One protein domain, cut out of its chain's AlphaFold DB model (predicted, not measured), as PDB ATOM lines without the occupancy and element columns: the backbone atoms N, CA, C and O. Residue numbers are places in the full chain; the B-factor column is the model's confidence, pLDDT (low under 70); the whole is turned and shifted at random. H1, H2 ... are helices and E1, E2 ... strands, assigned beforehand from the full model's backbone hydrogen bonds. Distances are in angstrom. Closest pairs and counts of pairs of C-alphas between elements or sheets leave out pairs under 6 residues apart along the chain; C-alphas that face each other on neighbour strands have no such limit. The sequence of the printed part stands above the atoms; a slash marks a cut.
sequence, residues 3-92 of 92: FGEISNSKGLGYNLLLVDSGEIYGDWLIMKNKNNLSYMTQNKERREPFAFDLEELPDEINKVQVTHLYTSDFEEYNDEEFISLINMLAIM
ATOM      1  N   PHE A   3      12.807 -86.858 522.119       92.06
ATOM      2  CA  PHE A   3      11.774 -85.839 522.254       92.06
ATOM      3  C   PHE A   3      12.357 -84.548 522.822       92.06
ATOM      4  O   PHE A   3      13.392 -84.558 523.491       92.06
ATOM      5  N   GLY A   4      11.682 -83.443 522.532       92.56
ATOM      6  CA  GLY A   4      12.031 -82.111 522.991       92.56
ATOM      7  C   GLY A   4      10.802 -81.333 523.440       92.56
ATOM      8  O   GLY A   4       9.682 -81.540 522.963       92.56
ATOM      9  N   GLU A   5      11.043 -80.416 524.364       94.69
ATOM     10  CA  GLU A   5      10.088 -79.412 524.814       94.69
ATOM     11  C   GLU A   5      10.420 -78.078 524.139       94.69
ATOM     12  O   GLU A   5      11.575 -77.644 524.151       94.69
ATOM     13  N   ILE A   6       9.415 -77.426 523.554       94.75
ATOM     14  CA  ILE A   6       9.532 -76.059 523.046       94.75
ATOM     15  C   ILE A   6       8.513 -75.215 523.796       94.75
ATOM     16  O   ILE A   6       7.307 -75.344 523.582       94.75
ATOM     17  N   SER A   7       9.005 -74.350 524.677       94.38
ATOM     18  CA  SER A   7       8.169 -73.510 525.526       94.38
ATOM     19  C   SER A   7       8.715 -72.091 525.667       94.38
ATOM     20  O   SER A   7       9.901 -71.817 525.458       94.38
ATOM     21  N   ASN A   8       7.821 -71.153 525.979       93.38
ATOM     22  CA  ASN A   8       8.172 -69.771 526.287       93.38
ATOM     23  C   ASN A   8       8.164 -69.512 527.804       93.38
ATOM     24  O   ASN A   8       7.684 -70.312 528.608       93.38
ATOM     25  N   SER A   9       8.634 -68.333 528.213       90.69
ATOM     26  CA  SER A   9       8.679 -67.931 529.629       90.69
ATOM     27  C   SER A   9       7.305 -67.791 530.301       90.69
ATOM     28  O   SER A   9       7.236 -67.617 531.516       90.69
ATOM     29  N   LYS A  10       6.209 -67.861 529.534       88.88
ATOM     30  CA  LYS A  10       4.824 -67.827 530.027       88.88
ATOM     31  C   LYS A  10       4.240 -69.227 530.242       88.88
ATOM     32  O   LYS A  10       3.068 -69.328 530.603       88.88
ATOM     33  N   GLY A  11       5.033 -70.280 530.028       88.38
ATOM     34  CA  GLY A  11       4.609 -71.673 530.174       88.38
ATOM     35  C   GLY A  11       3.722 -72.171 529.032       88.38
ATOM     36  O   GLY A  11       3.034 -73.173 529.206       88.38
ATOM     37  N   LEU A  12       3.708 -71.470 527.893       92.12
ATOM     38  CA  LEU A  12       3.060 -71.943 526.672       92.12
ATOM     39  C   LEU A  12       4.057 -72.751 525.848       92.12
ATOM     40  O   LEU A  12       5.233 -72.389 525.806       92.12
ATOM     41  N   GLY A  13       3.603 -73.793 525.159       94.69
ATOM     42  CA  GLY A  13       4.507 -74.632 524.379       94.69
ATOM     43  C   GLY A  13       3.850 -75.768 523.609       94.69
ATOM     44  O   GLY A  13       2.629 -75.912 523.595       94.69
ATOM     45  N   TYR A  14       4.698 -76.572 522.978       95.31
ATOM     46  CA  TYR A  14       4.371 -77.845 522.340       95.31
ATOM     47  C   TYR A  14       5.577 -78.792 522.421       95.31
ATOM     48  O   TYR A  14       6.689 -78.381 522.769       95.31
ATOM     49  N   ASN A  15       5.365 -80.066 522.103       95.69
ATOM     50  CA  ASN A  15       6.434 -81.058 522.070       95.69
ATOM     51  C   ASN A  15       6.816 -81.418 520.638       95.69
ATOM     52  O   ASN A  15       5.983 -81.414 519.730       95.69
ATOM     53  N   LEU A  16       8.087 -81.760 520.457       95.69
ATOM     54  CA  LEU A  16       8.626 -82.276 519.207       95.69
ATOM     55  C   LEU A  16       9.155 -83.687 519.458       95.69
ATOM     56  O   LEU A  16       9.932 -83.897 520.389       95.69
ATOM     57  N   LEU A  17       8.729 -84.650 518.650       94.25
ATOM     58  CA  LEU A  17       9.069 -86.059 518.811       94.25
ATOM     59  C   LEU A  17       9.842 -86.548 517.596       94.25
ATOM     60  O   LEU A  17       9.496 -86.220 516.469       94.25
ATOM     61  N   LEU A  18      10.853 -87.373 517.843       93.81
ATOM     62  CA  LEU A  18      11.610 -88.098 516.836       93.81
ATOM     63  C   LEU A  18      11.378 -89.599 517.031       93.81
ATOM     64  O   LEU A  18      11.816 -90.197 518.028       93.81
ATOM     65  N   VAL A  19      10.692 -90.202 516.069       91.50
ATOM     66  CA  VAL A  19      10.348 -91.623 516.026       91.50
ATOM     67  C   VAL A  19      11.265 -92.332 515.035       91.50
ATOM     68  O   VAL A  19      11.618 -91.795 513.994       91.50
ATOM     69  N   ASP A  20      11.696 -93.539 515.387       90.44
ATOM     70  CA  ASP A  20      12.498 -94.359 514.483       90.44
ATOM     71  C   ASP A  20      11.599 -94.951 513.389       90.44
ATOM     72  O   ASP A  20      10.649 -95.670 513.701       90.44
ATOM     73  N   SER A  21      11.905 -94.641 512.130       89.25
ATOM     74  CA  SER A  21      11.216 -95.157 510.941       89.25
ATOM     75  C   SER A  21      12.120 -96.005 510.040       89.25
ATOM     76  O   SER A  21      11.689 -96.475 508.989       89.25
ATOM     77  N   GLY A  22      13.374 -96.242 510.447       85.00
ATOM     78  CA  GLY A  22      14.399 -96.889 509.619       85.00
ATOM     79  C   GLY A  22      15.132 -95.944 508.657       85.00
ATOM     80  O   GLY A  22      16.140 -96.344 508.074       85.00
ATOM     81  N   GLU A  23      14.678 -94.696 508.525       85.75
ATOM     82  CA  GLU A  23      15.374 -93.625 507.807       85.75
ATOM     83  C   GLU A  23      16.427 -92.937 508.694       85.75
ATOM     84  O   GLU A  23      16.311 -92.907 509.920       85.75
ATOM     85  N   ILE A  24      17.451 -92.325 508.080       83.62
ATOM     86  CA  ILE A  24      18.599 -91.713 508.794       83.62
ATOM     87  C   ILE A  24      18.159 -90.680 509.842       83.62
ATOM     88  O   ILE A  24      18.795 -90.547 510.888       83.62
ATOM     89  N   TYR A  25      17.088 -89.943 509.551       82.44
ATOM     90  CA  TYR A  25      16.585 -88.867 510.403       82.44
ATOM     91  C   TYR A  25      15.309 -89.223 511.156       82.44
ATOM     92  O   TYR A  25      14.831 -88.364 511.893       82.44
ATOM     93  N   GLY A  26      14.795 -90.447 510.985       90.31
ATOM     94  CA  GLY A  26      13.499 -90.867 511.503       90.31
ATOM     95  C   GLY A  26      12.334 -89.991 511.035       90.31
ATOM     96  O   GLY A  26      12.483 -89.121 510.172       90.31
ATOM     97  N   ASP A  27      11.183 -90.201 511.663       93.44
ATOM     98  CA  ASP A  27       9.986 -89.396 511.451       93.44
ATOM     99  C   ASP A  27       9.844 -88.393 512.590       93.44
ATOM    100  O   ASP A  27       9.894 -88.741 513.776       93.44
ATOM    101  N   TRP A  28       9.655 -87.131 512.227       94.81
ATOM    102  CA  TRP A  28       9.437 -86.056 513.182       94.81
ATOM    103  C   TRP A  28       7.946 -85.777 513.318       94.81
ATOM    104  O   TRP A  28       7.245 -85.641 512.317       94.81
ATOM    105  N   LEU A  29       7.471 -85.654 514.556       95.12
ATOM    106  CA  LEU A  29       6.078 -85.349 514.872       95.12
ATOM    107  C   LEU A  29       5.987 -84.125 515.779       95.12
ATOM    108  O   LEU A  29       6.734 -83.993 516.751       95.12
ATOM    109  N   ILE A  30       5.023 -83.259 515.493       96.25
ATOM    110  CA  ILE A  30       4.596 -82.178 516.375       96.25
ATOM    111  C   ILE A  30       3.467 -82.720 517.253       96.25
ATOM    112  O   ILE A  30       2.465 -83.229 516.751       96.25
ATOM    113  N   MET A  31       3.628 -82.601 518.568       94.44
ATOM    114  CA  MET A  31       2.648 -83.025 519.566       94.44
ATOM    115  C   MET A  31       2.061 -81.795 520.262       94.44
ATOM    116  O   MET A  31       2.770 -81.037 520.934       94.44
ATOM    117  N   LYS A  32       0.752 -81.594 520.090       92.69
ATOM    118  CA  LYS A  32      -0.009 -80.457 520.625       92.69
ATOM    119  C   LYS A  32      -0.928 -80.942 521.735       92.69
ATOM    120  O   LYS A  32      -1.785 -81.787 521.495       92.69
ATOM    121  N   ASN A  33      -0.778 -80.380 522.929       89.81
ATOM    122  CA  ASN A  33      -1.521 -80.834 524.103       89.81
ATOM    123  C   ASN A  33      -2.681 -79.896 524.444       89.81
ATOM    124  O   ASN A  33      -2.556 -78.671 524.343       89.81
ATOM    125  N   LYS A  34      -3.795 -80.483 524.881       85.31
ATOM    126  CA  LYS A  34      -5.012 -79.790 525.323       85.31
ATOM    127  C   LYS A  34      -5.524 -80.396 526.626       85.31
ATOM    128  O   LYS A  34      -5.336 -81.584 526.886       85.31
ATOM    129  N   ASN A  35      -6.198 -79.603 527.448       84.62
ATOM    130  CA  ASN A  35      -6.905 -80.084 528.628       84.62
ATOM    131  C   ASN A  35      -8.261 -80.673 528.196       84.62
ATOM    132  O   ASN A  35      -9.091 -79.984 527.608       84.62
ATOM    133  N   ASN A  36      -8.532 -81.934 528.533       73.38
ATOM    134  CA  ASN A  36      -9.819 -82.580 528.225       73.38
ATOM    135  C   ASN A  36     -10.927 -82.240 529.221       73.38
ATOM    136  O   ASN A  36     -12.110 -82.281 528.890       73.38
ATOM    137  N   LEU A  37     -10.545 -82.000 530.476       61.72
ATOM    138  CA  LEU A  37     -11.432 -82.035 531.642       61.72
ATOM    139  C   LEU A  37     -11.398 -80.726 532.439       61.72
ATOM    140  O   LEU A  37     -11.533 -80.746 533.663       61.72
ATOM    141  N   SER A  38     -11.272 -79.588 531.748       53.56
ATOM    142  CA  SER A  38     -11.275 -78.253 532.370       53.56
ATOM    143  C   SER A  38     -12.441 -78.058 533.361       53.56
ATOM    144  O   SER A  38     -12.285 -77.582 534.481       53.56
ATOM    145  N   TYR A  39     -13.618 -78.607 533.056       50.72
ATOM    146  CA  TYR A  39     -14.775 -78.514 533.954       50.72
ATOM    147  C   TYR A  39     -14.710 -79.360 535.247       50.72
ATOM    148  O   TYR A  39     -15.468 -79.069 536.173       50.72
ATOM    149  N   MET A  40     -13.850 -80.385 535.359       52.41
ATOM    150  CA  MET A  40     -13.772 -81.252 536.557       52.41
ATOM    151  C   MET A  40     -12.551 -81.001 537.450       52.41
ATOM    152  O   MET A  40     -12.569 -81.386 538.619       52.41
ATOM    153  N   THR A  41     -11.497 -80.349 536.952       50.81
ATOM    154  CA  THR A  41     -10.246 -80.150 537.704       50.81
ATOM    155  C   THR A  41      -9.917 -78.672 537.882       50.81
ATOM    156  O   THR A  41      -8.968 -78.159 537.302       50.81
ATOM    157  N   GLN A  42     -10.669 -78.004 538.762       50.31
ATOM    158  CA  GLN A  42     -10.625 -76.555 539.032       50.31
ATOM    159  C   GLN A  42      -9.262 -75.966 539.471       50.31
ATOM    160  O   GLN A  42      -9.179 -74.762 539.677       50.31
ATOM    161  N   ASN A  43      -8.195 -76.760 539.632       49.97
ATOM    162  CA  ASN A  43      -6.938 -76.306 540.250       49.97
ATOM    163  C   ASN A  43      -5.642 -76.650 539.485       49.97
ATOM    164  O   ASN A  43      -4.563 -76.389 540.016       49.97
ATOM    165  N   LYS A  44      -5.696 -77.249 538.285       55.59
ATOM    166  CA  LYS A  44      -4.479 -77.692 537.559       55.59
ATOM    167  C   LYS A  44      -4.529 -77.527 536.036       55.59
ATOM    168  O   LYS A  44      -3.800 -78.216 535.325       55.59
ATOM    169  N   GLU A  45      -5.378 -76.647 535.517       64.94
ATOM    170  CA  GLU A  45      -5.370 -76.374 534.079       64.94
ATOM    171  C   GLU A  45      -4.047 -75.715 533.686       64.94
ATOM    172  O   GLU A  45      -3.728 -74.607 534.128       64.94
ATOM    173  N   ARG A  46      -3.256 -76.421 532.870       74.81
ATOM    174  CA  ARG A  46      -2.116 -75.805 532.196       74.81
ATOM    175  C   ARG A  46      -2.669 -74.808 531.198       74.81
ATOM    176  O   ARG A  46      -3.653 -75.089 530.513       74.81
ATOM    177  N   ARG A  47      -2.040 -73.641 531.116       83.12
ATOM    178  CA  ARG A  47      -2.422 -72.646 530.122       83.12
ATOM    179  C   ARG A  47      -2.146 -73.227 528.737       83.12
ATOM    180  O   ARG A  47      -1.008 -73.554 528.432       83.12
ATOM    181  N   GLU A  48      -3.186 -73.370 527.928       85.00
ATOM    182  CA  GLU A  48      -3.045 -73.873 526.564       85.00
ATOM    183  C   GLU A  48      -2.531 -72.791 525.606       85.00
ATOM    184  O   GLU A  48      -2.899 -71.617 525.754       85.00
ATOM    185  N   PRO A  49      -1.737 -73.176 524.590       88.31
ATOM    186  CA  PRO A  49      -1.139 -74.506 524.381       88.31
ATOM    187  C   PRO A  49       0.039 -74.758 525.335       88.31
ATOM    188  O   PRO A  49       0.739 -73.814 525.690       88.31
ATOM    189  N   PHE A  50       0.285 -76.010 525.729       91.31
ATOM    190  CA  PHE A  50       1.390 -76.365 526.630       91.31
ATOM    191  C   PHE A  50       2.217 -77.546 526.117       91.31
ATOM    192  O   PHE A  50       1.722 -78.436 525.424       91.31
ATOM    193  N   ALA A  51       3.482 -77.573 526.528       93.38
ATOM    194  CA  ALA A  51       4.361 -78.718 526.360       93.38
ATOM    195  C   ALA A  51       4.382 -79.562 527.644       93.38
ATOM    196  O   ALA A  51       4.192 -79.039 528.746       93.38
ATOM    197  N   PHE A  52       4.603 -80.860 527.495       92.25
ATOM    198  CA  PHE A  52       5.080 -81.714 528.572       92.25
ATOM    199  C   PHE A  52       6.586 -81.517 528.750       92.25
ATOM    200  O   PHE A  52       7.312 -81.442 527.756       92.25
ATOM    201  N   ASP A  53       7.048 -81.432 529.990       90.06
ATOM    202  CA  ASP A  53       8.475 -81.400 530.291       90.06
ATOM    203  C   ASP A  53       9.151 -82.750 529.991       90.06
ATOM    204  O   ASP A  53       8.509 -83.774 529.739       90.06
ATOM    205  N   LEU A  54      10.484 -82.754 529.978       88.12
ATOM    206  CA  LEU A  54      11.266 -83.942 529.624       88.12
ATOM    207  C   LEU A  54      11.096 -85.110 530.610       88.12
ATOM    208  O   LEU A  54      11.371 -86.251 530.233       88.12
ATOM    209  N   GLU A  55      10.690 -84.839 531.853       89.88
ATOM    210  CA  GLU A  55      10.519 -85.862 532.888       89.88
ATOM    211  C   GLU A  55       9.151 -86.544 532.769       89.88
ATOM    212  O   GLU A  55       9.059 -87.762 532.919       89.88
ATOM    213  N   GLU A  56       8.098 -85.786 532.456       88.69
ATOM    214  CA  GLU A  56       6.725 -86.293 532.391       88.69
ATOM    215  C   GLU A  56       6.335 -86.844 531.011       88.69
ATOM    216  O   GLU A  56       5.488 -87.735 530.907       88.69
ATOM    217  N   LEU A  57       6.954 -86.347 529.937       88.81
ATOM    218  CA  LEU A  57       6.597 -86.699 528.564       88.81
ATOM    219  C   LEU A  57       6.635 -88.212 528.268       88.81
ATOM    220  O   LEU A  57       5.699 -88.689 527.618       88.81
ATOM    221  N   PRO A  58       7.625 -89.003 528.737       88.00
ATOM    222  CA  PRO A  58       7.614 -90.456 528.552       88.00
ATOM    223  C   PRO A  58       6.357 -91.131 529.108       88.00
ATOM    224  O   PRO A  58       5.833 -92.064 528.498       88.00
ATOM    225  N   ASP A  59       5.859 -90.658 530.248       87.00
ATOM    226  CA  ASP A  59       4.665 -91.212 530.877       87.00
ATOM    227  C   ASP A  59       3.399 -90.752 530.153       87.00
ATOM    228  O   ASP A  59       2.497 -91.557 529.915       87.00
ATOM    229  N   GLU A  60       3.322 -89.472 529.788       85.38
ATOM    230  CA  GLU A  60       2.132 -88.890 529.162       85.38
ATOM    231  C   GLU A  60       1.926 -89.382 527.722       85.38
ATOM    232  O   GLU A  60       0.792 -89.678 527.348       85.38
ATOM    233  N   ILE A  61       2.993 -89.613 526.946       84.38
ATOM    234  CA  ILE A  61       2.889 -90.198 525.594       84.38
ATOM    235  C   ILE A  61       2.230 -91.581 525.613       84.38
ATOM    236  O   ILE A  61       1.423 -91.902 524.740       84.38
ATOM    237  N   ASN A  62       2.514 -92.397 526.630       81.44
ATOM    238  CA  ASN A  62       1.906 -93.722 526.762       81.44
ATOM    239  C   ASN A  62       0.423 -93.663 527.176       81.44
ATOM    240  O   ASN A  62      -0.304 -94.646 527.021       81.44
ATOM    241  N   LYS A  63      -0.039 -92.520 527.695       77.38
ATOM    242  CA  LYS A  63      -1.406 -92.313 528.196       77.38
ATOM    243  C   LYS A  63      -2.346 -91.674 527.178       77.38
ATOM    244  O   LYS A  63      -3.549 -91.654 527.420       77.38
ATOM    245  N   VAL A  64      -1.835 -91.221 526.032       69.50
ATOM    246  CA  VAL A  64      -2.589 -90.546 524.956       69.50
ATOM    247  C   VAL A  64      -3.846 -91.312 524.517       69.50
ATOM    248  O   VAL A  64      -4.848 -90.701 524.158       69.50
ATOM    249  N   GLN A  65      -3.816 -92.647 524.542       60.19
ATOM    250  CA  GLN A  65      -4.935 -93.495 524.099       60.19
ATOM    251  C   GLN A  65      -6.000 -93.750 525.180       60.19
ATOM    252  O   GLN A  65      -7.012 -94.398 524.912       60.19
ATOM    253  N   VAL A  66      -5.782 -93.272 526.404       63.69
ATOM    254  CA  VAL A  66      -6.684 -93.461 527.541       63.69
ATOM    255  C   VAL A  66      -7.369 -92.130 527.843       63.69
ATOM    256  O   VAL A  66      -6.763 -91.069 527.733       63.69
ATOM    257  N   THR A  67      -8.645 -92.164 528.233       61.00
ATOM    258  CA  THR A  67      -9.392 -90.973 528.661       61.00
ATOM    259  C   THR A  67      -8.727 -90.354 529.900       61.00
ATOM    260  O   THR A  67      -9.005 -90.747 531.032       61.00
ATOM    261  N   HIS A  68      -7.816 -89.405 529.678       67.56
ATOM    262  CA  HIS A  68      -7.009 -88.732 530.699       67.56
ATOM    263  C   HIS A  68      -7.352 -87.241 530.826       67.56
ATOM    264  O   HIS A  68      -8.191 -86.702 530.102       67.56
ATOM    265  N   LEU A  69      -6.678 -86.576 531.773       73.44
ATOM    266  CA  LEU A  69      -6.759 -85.129 532.001       73.44
ATOM    267  C   LEU A  69      -6.388 -84.311 530.753       73.44
ATOM    268  O   LEU A  69      -6.942 -83.228 530.559       73.44
ATOM    269  N   TYR A  70      -5.511 -84.849 529.902       78.62
ATOM    270  CA  TYR A  70      -4.989 -84.194 528.704       78.62
ATOM    271  C   TYR A  70      -5.248 -85.041 527.450       78.62
ATOM    272  O   TYR A  70      -5.264 -86.270 527.521       78.62
ATOM    273  N   THR A  71      -5.478 -84.391 526.309       82.88
ATOM    274  CA  THR A  71      -5.367 -84.997 524.972       82.88
ATOM    275  C   THR A  71      -4.128 -84.467 524.285       82.88
ATOM    276  O   THR A  71      -3.711 -83.332 524.520       82.88
ATOM    277  N   SER A  72      -3.590 -85.285 523.387       87.94
ATOM    278  CA  SER A  72      -2.490 -84.899 522.520       87.94
ATOM    279  C   SER A  72      -2.856 -85.211 521.078       87.94
ATOM    280  O   SER A  72      -3.178 -86.353 520.750       87.94
ATOM    281  N   ASP A  73      -2.799 -84.185 520.235       89.94
ATOM    282  CA  ASP A  73      -2.897 -84.309 518.784       89.94
ATOM    283  C   ASP A  73      -1.477 -84.455 518.216       89.94
ATOM    284  O   ASP A  73      -0.559 -83.747 518.642       89.94
ATOM    285  N   PHE A  74      -1.301 -85.374 517.264       92.00
ATOM    286  CA  PHE A  74      -0.022 -85.662 516.613       92.00
ATOM    287  C   PHE A  74      -0.121 -85.317 515.137       92.00
ATOM    288  O   PHE A  74      -1.029 -85.780 514.447       92.00
ATOM    289  N   GLU A  75       0.834 -84.538 514.655       95.00
ATOM    290  CA  GLU A  75       0.941 -84.148 513.254       95.00
ATOM    291  C   GLU A  75       2.362 -84.428 512.767       95.00
ATOM    292  O   GLU A  75       3.320 -84.267 513.523       95.00
ATOM    293  N   GLU A  76       2.514 -84.847 511.510       95.50
ATOM    294  CA  GLU A  76       3.838 -84.922 510.889       95.50
ATOM    295  C   GLU A  76       4.490 -83.540 510.880       95.50
ATOM    296  O   GLU A  76       3.834 -82.513 510.672       95.50
ATOM    297  N   TYR A  77       5.796 -83.514 511.124       94.88
ATOM    298  CA  TYR A  77       6.558 -82.282 511.082       94.88
ATOM    299  C   TYR A  77       6.431 -81.622 509.708       94.88
ATOM    300  O   TYR A  77       6.709 -82.230 508.673       94.88
ATOM    301  N   ASN A  78       6.076 -80.341 509.714       95.44
ATOM    302  CA  ASN A  78       6.206 -79.479 508.554       95.44
ATOM    303  C   ASN A  78       6.709 -78.097 508.987       95.44
ATOM    304  O   ASN A  78       6.355 -77.603 510.062       95.44
ATOM    305  N   ASP A  79       7.523 -77.476 508.134       95.62
ATOM    306  CA  ASP A  79       8.182 -76.205 508.439       95.62
ATOM    307  C   ASP A  79       7.190 -75.051 508.647       95.62
ATOM    308  O   ASP A  79       7.410 -74.200 509.509       95.62
ATOM    309  N   GLU A  80       6.089 -75.011 507.890       97.00
ATOM    310  CA  GLU A  80       5.081 -73.950 507.997       97.00
ATOM    311  C   GLU A  80       4.404 -73.974 509.371       97.00
ATOM    312  O   GLU A  80       4.324 -72.940 510.040       97.00
ATOM    313  N   GLU A  81       3.980 -75.152 509.832       95.25
ATOM    314  CA  GLU A  81       3.350 -75.314 511.143       95.25
ATOM    315  C   GLU A  81       4.351 -75.092 512.275       95.25
ATOM    316  O   GLU A  81       4.044 -74.405 513.249       95.25
ATOM    317  N   PHE A  82       5.575 -75.603 512.138       95.44
ATOM    318  CA  PHE A  82       6.620 -75.396 513.134       95.44
ATOM    319  C   PHE A  82       6.913 -73.904 513.353       95.44
ATOM    320  O   PHE A  82       6.915 -73.419 514.488       95.44
ATOM    321  N   ILE A  83       7.092 -73.143 512.270       96.19
ATOM    322  CA  ILE A  83       7.318 -71.694 512.339       96.19
ATOM    323  C   ILE A  83       6.066 -70.953 512.824       96.19
ATOM    324  O   ILE A  83       6.185 -69.998 513.596       96.19
ATOM    325  N   SER A  84       4.869 -71.390 512.424       95.50
ATOM    326  CA  SER A  84       3.597 -70.847 512.917       95.50
ATOM    327  C   SER A  84       3.500 -70.945 514.444       95.50
ATOM    328  O   SER A  84       3.228 -69.944 515.116       95.50
ATOM    329  N   LEU A  85       3.820 -72.113 515.011       94.69
ATOM    330  CA  LEU A  85       3.816 -72.338 516.456       94.69
ATOM    331  C   LEU A  85       4.871 -71.488 517.172       94.69
ATOM    332  O   LEU A  85       4.555 -70.868 518.187       94.69
ATOM    333  N   ILE A  86       6.089 -71.376 516.631       94.81
ATOM    334  CA  ILE A  86       7.123 -70.485 517.186       94.81
ATOM    335  C   ILE A  86       6.642 -69.028 517.208       94.81
ATOM    336  O   ILE A  86       6.782 -68.348 518.227       94.81
ATOM    337  N   ASN A  87       6.049 -68.545 516.115       95.31
ATOM    338  CA  ASN A  87       5.533 -67.177 516.035       95.31
ATOM    339  C   ASN A  87       4.402 -66.939 517.042       95.31
ATOM    340  O   ASN A  87       4.378 -65.904 517.709       95.31
ATOM    341  N   MET A  88       3.494 -67.904 517.191       93.06
ATOM    342  CA  MET A  88       2.431 -67.854 518.193       93.06
ATOM    343  C   MET A  88       3.013 -67.749 519.612       93.06
ATOM    344  O   MET A  88       2.623 -66.853 520.363       93.06
ATOM    345  N   LEU A  89       4.020 -68.563 519.947       92.94
ATOM    346  CA  LEU A  89       4.695 -68.515 521.249       92.94
ATOM    347  C   LEU A  89       5.479 -67.218 521.491       92.94
ATOM    348  O   LEU A  89       5.616 -66.801 522.642       92.94
ATOM    349  N   ALA A  90       6.007 -66.589 520.439       91.25
ATOM    350  CA  ALA A  90       6.760 -65.341 520.539       91.25
ATOM    351  C   ALA A  90       5.865 -64.113 520.780       91.25
ATOM    352  O   ALA A  90       6.307 -63.140 521.393       91.25
ATOM    353  N   ILE A  91       4.623 -64.143 520.286       87.06
ATOM    354  CA  ILE A  91       3.681 -63.015 520.364       87.06
ATOM    355  C   ILE A  91       2.813 -63.087 521.629       87.06
ATOM    356  O   ILE A  91       2.487 -62.044 522.208       87.06
ATOM    357  N   MET A  92       2.415 -64.294 522.046       77.75
ATOM    358  CA  MET A  92       1.512 -64.521 523.186       77.75
ATOM    359  C   MET A  92       2.151 -64.275 524.541       77.75
ATOM    360  O   MET A  92       3.386 -64.388 524.686       77.75
TER     361      MET A  92
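AT A GLANCE: This is residues 3 to 92 of the 92 residues of an uncharacterized protein of Clostridium sp. C105KSO14 (UniProt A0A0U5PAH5). A strongly twisted sheet of four antiparallel strands has the longer helix H2 packed over one face and the short helix H1 on the opposite face, beside the strands near the edge strand E4. A long loop, residues 36 to 56, runs out from the end of E3 and folds back to H1. The printed part has 90 residues with two named helices and four named strands, along the chain E1, E2, E3, H1, E4, H2; the sheet order is E1, E2, E3, E4, and the class is mixed, helices and strands. The whole is compact, with a radius of gyration of the C-alphas of 13.6 A, and spans 44 by 33 by 20 A.

HOW THE PARTS SIT: The inner strands E2, residues 13 to 19, and E3, residues 27 to 35, form an antiparallel hairpin at 144 degrees, with N 17 and O 29 2.8 A apart. On the other side of E2 is the edge strand E1, residues 3 to 7, antiparallel at 165 degrees and also a hairpin with E2; N 4 and O 16 are 2.8 A apart. E1, E2 and E3 make a meander, each strand the antiparallel neighbour of the one before. The edge strand E4, residues 70 to 76, is antiparallel to E3 at 153 degrees, with N 30 and O 75 2.8 A apart. H2, residues 79 to 91, is on the sheet at a height of 9.8 A, over E2 and along the strands, at 18 degrees to E2 on the local plane; the closest C-alphas of E2 and H2, those of Gly 13 and Leu 89, are 6.9 A apart. H1, residues 57 to 63, is on the sheet on the opposite face, at a height of 8.3 A, and is over none of the strands, but only just: 2 of its C-alphas fall on E4. H1 and H2 are apart. In H2 every O i to N i+4 pair is within hydrogen-bond range; in H1 1 of 3 is, beside 3 of 4 O i to N i+3 pairs.

IN THESE COORDINATES: E3 is the longest strand, 25.8 A from first to last C-alpha; E4 measures 19.9 A, E2 19.8 A and E1 13.3 A. E1 begins at C-alpha 3 (11.774, -85.839, 522.254), and E3 ends at C-alpha 35 (-6.905, -80.084, 528.628). H1 measures 9.8 A and H2 18.3 A, ending at C-alpha 91 (3.681, -63.015, 520.364).

THE WHOLE: The two C-alphas farthest apart, those of Ile 24 and Gln 42, are 44.7 A apart. The printed part has no cut. The link from E3 to H1, 21 residues, is long. The mean pLDDT of the printed part is 85.0, and residues 37 to 45 and 64 to 68 are under 70.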